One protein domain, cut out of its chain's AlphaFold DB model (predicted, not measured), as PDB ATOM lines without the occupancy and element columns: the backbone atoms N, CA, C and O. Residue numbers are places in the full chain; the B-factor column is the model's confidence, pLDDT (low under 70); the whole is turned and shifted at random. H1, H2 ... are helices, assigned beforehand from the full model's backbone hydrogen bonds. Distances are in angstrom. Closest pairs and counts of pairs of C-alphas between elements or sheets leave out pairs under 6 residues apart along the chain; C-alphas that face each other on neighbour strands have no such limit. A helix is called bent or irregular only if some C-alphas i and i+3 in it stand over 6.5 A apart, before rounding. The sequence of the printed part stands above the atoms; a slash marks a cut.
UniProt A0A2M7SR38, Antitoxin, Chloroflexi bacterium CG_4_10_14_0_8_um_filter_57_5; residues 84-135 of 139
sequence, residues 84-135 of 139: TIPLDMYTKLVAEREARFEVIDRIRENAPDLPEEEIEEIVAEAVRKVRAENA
ATOM      1  N   THR A  84     -15.067  61.199  65.321       74.81
ATOM      2  CA  THR A  84     -13.699  61.024  64.829       74.81
ATOM      3  C   THR A  84     -12.782  60.766  66.014       74.81
ATOM      4  O   THR A  84     -12.529  61.659  66.831       74.81
ATOM      5  N   ILE A  85     -12.282  59.533  66.099       73.25
ATOM      6  CA  ILE A  85     -11.368  59.079  67.149       73.25
ATOM      7  C   ILE A  85      -9.944  59.036  66.573       73.25
ATOM      8  O   ILE A  85      -9.739  58.434  65.517       73.25
ATOM      9  N   PRO A  86      -8.942  59.642  67.235       71.19
ATOM     10  CA  PRO A  86      -7.547  59.498  66.827       71.19
ATOM     11  C   PRO A  86      -7.089  58.035  66.871       71.19
ATOM     12  O   PRO A  86      -7.431  57.306  67.803       71.19
ATOM     13  N   LEU A  87      -6.253  57.628  65.913       73.56
ATOM     14  CA  LEU A  87      -5.799  56.238  65.777       73.56
ATOM     15  C   LEU A  87      -5.146  55.693  67.060       73.56
ATOM     16  O   LEU A  87      -5.466  54.590  67.487       73.56
ATOM     17  N   ASP A  88      -4.314  56.490  67.734       67.50
ATOM     18  CA  ASP A  88      -3.669  56.096  68.996       67.50
ATOM     19  C   ASP A  88      -4.686  55.825  70.127       67.50
ATOM     20  O   ASP A  88      -4.490  54.929  70.949       67.50
ATOM     21  N   MET A  89      -5.800  56.570  70.159       69.44
ATOM     22  CA  MET A  89      -6.885  56.366  71.126       69.44
ATOM     23  C   MET A  89      -7.687  55.104  70.801       69.44
ATOM     24  O   MET A  89      -8.016  54.346  71.712       69.44
ATOM     25  N   TYR A  90      -7.956  54.853  69.518       76.69
ATOM     26  CA  TYR A  90      -8.593  53.616  69.068       76.69
ATOM     27  C   TYR A  90      -7.763  52.387  69.463       76.69
ATOM     28  O   TYR A  90      -8.290  51.481  70.102       76.69
ATOM     29  N   THR A  91      -6.456  52.393  69.191       74.19
ATOM     30  CA  THR A  91      -5.553  51.283  69.541       74.19
ATOM     31  C   THR A  91      -5.562  50.987  71.038       74.19
ATOM     32  O   THR A  91      -5.636  49.829  71.444       74.19
ATOM     33  N   LYS A  92      -5.552  52.027  71.883       76.38
ATOM     34  CA  LYS A  92      -5.640  51.855  73.337       76.38
ATOM     35  C   LYS A  92      -6.978  51.249  73.770       76.38
ATOM     36  O   LYS A  92      -6.995  50.356  74.609       76.38
ATOM     37  N   LEU A  93      -8.090  51.719  73.201       78.94
ATOM     38  CA  LEU A  93      -9.422  51.185  73.503       78.94
ATOM     39  C   LEU A  93      -9.574  49.728  73.058       78.94
ATOM     40  O   LEU A  93     -10.210  48.955  73.767       78.94
ATOM     41  N   VAL A  94      -8.978  49.342  71.926       81.19
ATOM     42  CA  VAL A  94      -8.950  47.944  71.471       81.19
ATOM     43  C   VAL A  94      -8.152  47.074  72.441       81.19
ATOM     44  O   VAL A  94      -8.667  46.049  72.873       81.19
ATOM     45  N   ALA A  95      -6.967  47.510  72.870       79.69
ATOM     46  CA  ALA A  95      -6.168  46.761  73.842       79.69
ATOM     47  C   ALA A  95      -6.876  46.620  75.207       79.69
ATOM     48  O   ALA A  95      -6.896  45.545  75.802       79.69
ATOM     49  N   GLU A  96      -7.511  47.689  75.705       82.69
ATOM     50  CA  GLU A  96      -8.322  47.621  76.931       82.69
ATOM     51  C   GLU A  96      -9.552  46.720  76.761       82.69
ATOM     52  O   GLU A  96      -9.936  46.016  77.695       82.69
ATOM     53  N   ARG A  97     -10.180  46.741  75.580       85.25
ATOM     54  CA  ARG A  97     -11.293  45.856  75.238       85.25
ATOM     55  C   ARG A  97     -10.851  44.397  75.299       85.25
ATOM     56  O   ARG A  97     -11.535  43.613  75.944       85.25
ATOM     57  N   GLU A  98      -9.745  44.046  74.652       81.44
ATOM     58  CA  GLU A  98      -9.216  42.676  74.636       81.44
ATOM     59  C   GLU A  98      -8.958  42.167  76.059       81.44
ATOM     60  O   GLU A  98      -9.486  41.123  76.433       81.44
ATOM     61  N   ALA A  99      -8.297  42.967  76.901       80.12
ATOM     62  CA  ALA A  99      -8.058  42.614  78.303       80.12
ATOM     63  C   ALA A  99      -9.354  42.455  79.126       80.12
ATOM     64  O   ALA A  99      -9.433  41.622  80.028       80.12
ATOM     65  N   ARG A 100     -10.395  43.254  78.847       80.62
ATOM     66  CA  ARG A 100     -11.701  43.118  79.519       80.62
ATOM     67  C   ARG A 100     -12.471  41.887  79.047       80.62
ATOM     68  O   ARG A 100     -13.167  41.280  79.856       80.62
ATOM     69  N   PHE A 101     -12.365  41.527  77.771       82.19
ATOM     70  CA  PHE A 101     -13.017  40.332  77.234       82.19
ATOM     71  C   PHE A 101     -12.337  39.043  77.693       82.19
ATOM     72  O   PHE A 101     -13.047  38.097  78.005       82.19
ATOM     73  N   GLU A 102     -11.020  39.045  77.900       82.12
ATOM     74  CA  GLU A 102     -10.299  37.911  78.500       82.12
ATOM     75  C   GLU A 102     -10.877  37.510  79.872       82.12
ATOM     76  O   GLU A 102     -10.975  36.331  80.213       82.12
ATOM     77  N   VAL A 103     -11.350  38.486  80.656       81.62
ATOM     78  CA  VAL A 103     -12.035  38.218  81.931       81.62
ATOM     79  C   VAL A 103     -13.375  37.510  81.715       81.62
ATOM     80  O   VAL A 103     -13.707  36.608  82.482       81.62
ATOM     81  N   ILE A 104     -14.142  37.915  80.700       81.19
ATOM     82  CA  ILE A 104     -15.435  37.302  80.365       81.19
ATOM     83  C   ILE A 104     -15.221  35.881  79.846       81.19
ATOM     84  O   ILE A 104     -15.929  34.974  80.277       81.19
ATOM     85  N   ASP A 105     -14.226  35.675  78.986       82.50
ATOM     86  CA  ASP A 105     -13.898  34.359  78.442       82.50
ATOM     87  C   ASP A 105     -13.491  33.394  79.562       82.50
ATOM     88  O   ASP A 105     -14.043  32.301  79.663       82.50
ATOM     89  N   ARG A 106     -12.659  33.843  80.510       84.31
ATOM     90  CA  ARG A 106     -12.317  33.059  81.706       84.31
ATOM     91  C   ARG A 106     -13.533  32.721  82.574       84.31
ATOM     92  O   ARG A 106     -13.587  31.645  83.165       84.31
ATOM     93  N   ILE A 107     -14.493  33.637  82.714       83.81
ATOM     94  CA  ILE A 107     -15.737  33.358  83.451       83.81
ATOM     95  C   ILE A 107     -16.558  32.310  82.699       83.81
ATOM     96  O   ILE A 107     -17.061  31.384  83.325       83.81
ATOM     97  N   ARG A 108     -16.655  32.428  81.372       77.00
ATOM     98  CA  ARG A 108     -17.392  31.496  80.520       77.00
ATOM     99  C   ARG A 108     -16.800  30.088  80.551       77.00
ATOM    100  O   ARG A 108     -17.561  29.134  80.604       77.00
ATOM    101  N   GLU A 109     -15.476  29.955  80.564       83.31
ATOM    102  CA  GLU A 109     -14.792  28.657  80.678       83.31
ATOM    103  C   GLU A 109     -15.084  27.933  81.999       83.31
ATOM    104  O   GLU A 109     -15.113  26.707  82.035       83.31
ATOM    105  N   ASN A 110     -15.303  28.681  83.082       83.88
ATOM    106  CA  ASN A 110     -15.579  28.129  84.411       83.88
ATOM    107  C   ASN A 110     -17.074  28.144  84.766       83.88
ATOM    108  O   ASN A 110     -17.439  27.801  85.893       83.88
ATOM    109  N   ALA A 111     -17.933  28.585  83.844       80.19
ATOM    110  CA  ALA A 111     -19.364  28.644  84.076       80.19
ATOM    111  C   ALA A 111     -19.949  27.221  84.053       80.19
ATOM    112  O   ALA A 111     -19.603  26.435  83.170       80.19
ATOM    113  N   PRO A 112     -20.826  26.870  85.009       80.50
ATOM    114  CA  PRO A 112     -21.514  25.588  84.985       80.50
ATOM    115  C   PRO A 112     -22.440  25.514  83.764       80.50
ATOM    116  O   PRO A 112     -23.151  26.473  83.460       80.50
ATOM    117  N   ASP A 113     -22.428  24.371  83.080       83.56
ATOM    118  CA  ASP A 113     -23.305  24.095  81.940       83.56
ATOM    119  C   ASP A 113     -24.682  23.653  82.458       83.56
ATOM    120  O   ASP A 113     -24.934  22.466  82.676       83.56
ATOM    121  N   LEU A 114     -25.525  24.637  82.778       84.12
ATOM    122  CA  LEU A 114     -26.883  24.437  83.285       84.12
ATOM    123  C   LEU A 114     -27.893  24.487  82.128       84.12
ATOM    124  O   LEU A 114     -27.760  25.342  81.246       84.12
ATOM    125  N   PRO A 115     -28.927  23.627  82.128       89.50
ATOM    126  CA  PRO A 115     -30.017  23.719  81.165       89.50
ATOM    127  C   PRO A 115     -30.792  25.034  81.336       89.50
ATOM    128  O   PRO A 115     -30.891  25.585  82.433       89.50
ATOM    129  N   GLU A 116     -31.362  25.532  80.238       84.38
ATOM    130  CA  GLU A 116     -32.051  26.831  80.184       84.38
ATOM    131  C   GLU A 116     -33.189  26.938  81.213       84.38
ATOM    132  O   GLU A 116     -33.316  27.965  81.877       84.38
ATOM    133  N   GLU A 117     -33.940  25.853  81.437       88.56
ATOM    134  CA  GLU A 117     -35.035  25.825  82.415       88.56
ATOM    135  C   GLU A 117     -34.557  26.070  83.860       88.56
ATOM    136  O   GLU A 117     -35.219  26.770  84.628       88.56
ATOM    137  N   GLU A 118     -33.386  25.548  84.231       86.75
ATOM    138  CA  GLU A 118     -32.806  25.732  85.569       86.75
ATOM    139  C   GLU A 118     -32.264  27.160  85.747       86.75
ATOM    140  O   GLU A 118     -32.398  27.766  86.814       86.75
ATOM    141  N   ILE A 119     -31.726  27.755  84.676       87.00
ATOM    142  CA  ILE A 119     -31.292  29.159  84.660       87.00
ATOM    143  C   ILE A 119     -32.487  30.090  84.879       87.00
ATOM    144  O   ILE A 119     -32.398  31.031  85.675       87.00
ATOM    145  N   GLU A 120     -33.608  29.842  84.201       89.69
ATOM    146  CA  GLU A 120     -34.824  30.640  84.362       89.69
ATOM    147  C   GLU A 120     -35.360  30.588  85.796       89.69
ATOM    148  O   GLU A 120     -35.746  31.627  86.345       89.69
ATOM    149  N   GLU A 121     -35.332  29.415  86.434       92.44
ATOM    150  CA  GLU A 121     -35.755  29.255  87.825       92.44
ATOM    151  C   GLU A 121     -34.864  30.057  88.790       92.44
ATOM    152  O   GLU A 121     -35.383  30.828  89.609       92.44
ATOM    153  N   ILE A 122     -33.537  29.965  88.632       89.75
ATOM    154  CA  ILE A 122     -32.549  30.706  89.435       89.75
ATOM    155  C   ILE A 122     -32.723  32.221  89.262       89.75
ATOM    156  O   ILE A 122     -32.744  32.975  90.243       89.75
ATOM    157  N   VAL A 123     -32.870  32.694  88.021       91.62
ATOM    158  CA  VAL A 123     -33.073  34.119  87.723       91.62
ATOM    159  C   VAL A 123     -34.396  34.601  88.316       91.62
ATOM    160  O   VAL A 123     -34.441  35.665  88.941       91.62
ATOM    161  N   ALA A 124     -35.471  33.823  88.175       92.31
ATOM    162  CA  ALA A 124     -36.773  34.162  88.733       92.31
ATOM    163  C   ALA A 124     -36.730  34.258  90.266       92.31
ATOM    164  O   ALA A 124     -37.308  35.187  90.839       92.31
ATOM    165  N   GLU A 125     -36.030  33.346  90.942       92.62
ATOM    166  CA  GLU A 125     -35.830  33.400  92.390       92.62
ATOM    167  C   GLU A 125     -35.020  34.629  92.818       92.62
ATOM    168  O   GLU A 125     -35.456  35.376  93.702       92.62
ATOM    169  N   ALA A 126     -33.893  34.897  92.154       91.50
ATOM    170  CA  ALA A 126     -33.053  36.055  92.442       91.50
ATOM    171  C   ALA A 126     -33.828  37.373  92.275       91.50
ATOM    172  O   ALA A 126     -33.786  38.244  93.147       91.50
ATOM    173  N   VAL A 127     -34.610  37.502  91.199       92.38
ATOM    174  CA  VAL A 127     -35.466  38.672  90.960       92.38
ATOM    175  C   VAL A 127     -36.544  38.802  92.038       92.38
ATOM    176  O   VAL A 127     -36.794  39.917  92.503       92.38
ATOM    177  N   ARG A 128     -37.176  37.700  92.477       92.12
ATOM    178  CA  ARG A 128     -38.147  37.725  93.590       92.12
ATOM    179  C   ARG A 128     -37.508  38.250  94.874       92.12
ATOM    180  O   ARG A 128     -38.097  39.112  95.523       92.12
ATOM    181  N   LYS A 129     -36.302  37.784  95.209       88.94
ATOM    182  CA  LYS A 129     -35.567  38.211  96.404       88.94
ATOM    183  C   LYS A 129     -35.206  39.699  96.358       88.94
ATOM    184  O   LYS A 129     -35.540  40.427  97.287       88.94
ATOM    185  N   VAL A 130     -34.643  40.173  95.243       91.69
ATOM    186  CA  VAL A 130     -34.324  41.600  95.036       91.69
ATOM    187  C   VAL A 130     -35.584  42.463  95.121       91.69
ATOM    188  O   VAL A 130     -35.554  43.543  95.704       91.69
ATOM    189  N   ARG A 131     -36.712  42.006  94.568       86.44
ATOM    190  CA  ARG A 131     -37.991  42.730  94.656       86.44
ATOM    191  C   ARG A 131     -38.555  42.771  96.076       86.44
ATOM    192  O   ARG A 131     -39.148  43.780  96.434       86.44
ATOM    193  N   ALA A 132     -38.380  41.713  96.865       87.75
ATOM    194  CA  ALA A 132     -38.792  41.680  98.267       87.75
ATOM    195  C   ALA A 132     -37.909  42.582  99.148       87.75
ATOM    196  O   ALA A 132     -38.427  43.263 100.026       87.75
ATOM    197  N   GLU A 133     -36.601  42.640  98.882       84.50
ATOM    198  CA  GLU A 133     -35.659  43.544  99.563       84.50
ATOM    199  C   GLU A 133     -35.884  45.019  99.190       84.50
ATOM    200  O   GLU A 133     -35.747  45.897 100.037       84.50
ATOM    201  N   ASN A 134     -36.263  45.297  97.937       81.25
ATOM    202  CA  ASN A 134     -36.603  46.642  97.458       81.25
ATOM    203  C   ASN A 134     -38.086  47.002  97.647       81.25
ATOM    204  O   ASN A 134     -38.520  48.062  97.187       81.25
ATOM    205  N   ALA A 135     -38.878  46.141  98.293       71.69
ATOM    206  CA  ALA A 135     -40.222  46.516  98.695       71.69
ATOM    207  C   ALA A 135     -40.095  47.660  99.718       71.69
ATOM    208  O   ALA A 135     -39.326  47.529 100.673       71.69
TER     209      ALA A 135
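AT A GLANCE: This is residues 84 to 135 of the 139 residues of the protein "Antitoxin" of Chloroflexi bacterium CG_4_10_14_0_8_um_filter_57_5 (UniProt A0A2M7SR38). Two helices stand away from each other as a wide, open V, with the link of residues 110 to 115 at its base and no packing between the arms. H1 is the longer arm, and the chain turns at the link into H2, the shorter arm. The printed part has 52 residues with two named helices, H1 then H2, no named strand, and the class is all helix. The whole is extended, with a radius of gyration of the C-alphas of 18.4 A, and flat, with spans of 47 by 31 by 15 A.

IN THESE COORDINATES: The printed part begins at Thr 84, with its C-alpha at (-13.699, 61.024, 64.829). H1 holds residues 87 to 109 and measures 32.6 A from C-alpha 87 at (-5.799, 56.238, 65.777) to C-alpha 109 at (-14.792, 28.657, 80.678). H2 holds residues 116 to 133, 25.8 A from first to last C-alpha, and ends with C-alpha 133 at (-35.659, 43.544, 99.563).

HOW THE PARTS SIT: H1 and H2 are apart, with no C-alpha of the one within 8 A of the other. Six residues, 110 to 115, make the short link between them. Residues 84 to 135 stand free, with no C-alpha 8 or more residues apart along the chain within 10 A. Neither helix is bent. In H2 every O i to N i+4 pair is within hydrogen-bond range; in H1 17 of 19 are.

THE WHOLE: The two C-alphas farthest apart, those of Leu 87 and Ala 135, are 48.6 A from each other. The C-alphas of Thr 84 and Ala 135, the first and last printed residues, are 45.4 A apart. The printed part has no cut, and no link is long. The mean pLDDT of the printed part is 82.9, and residues 88 to 89 are under 70; the mean is 79 for H1 and 89 for H2.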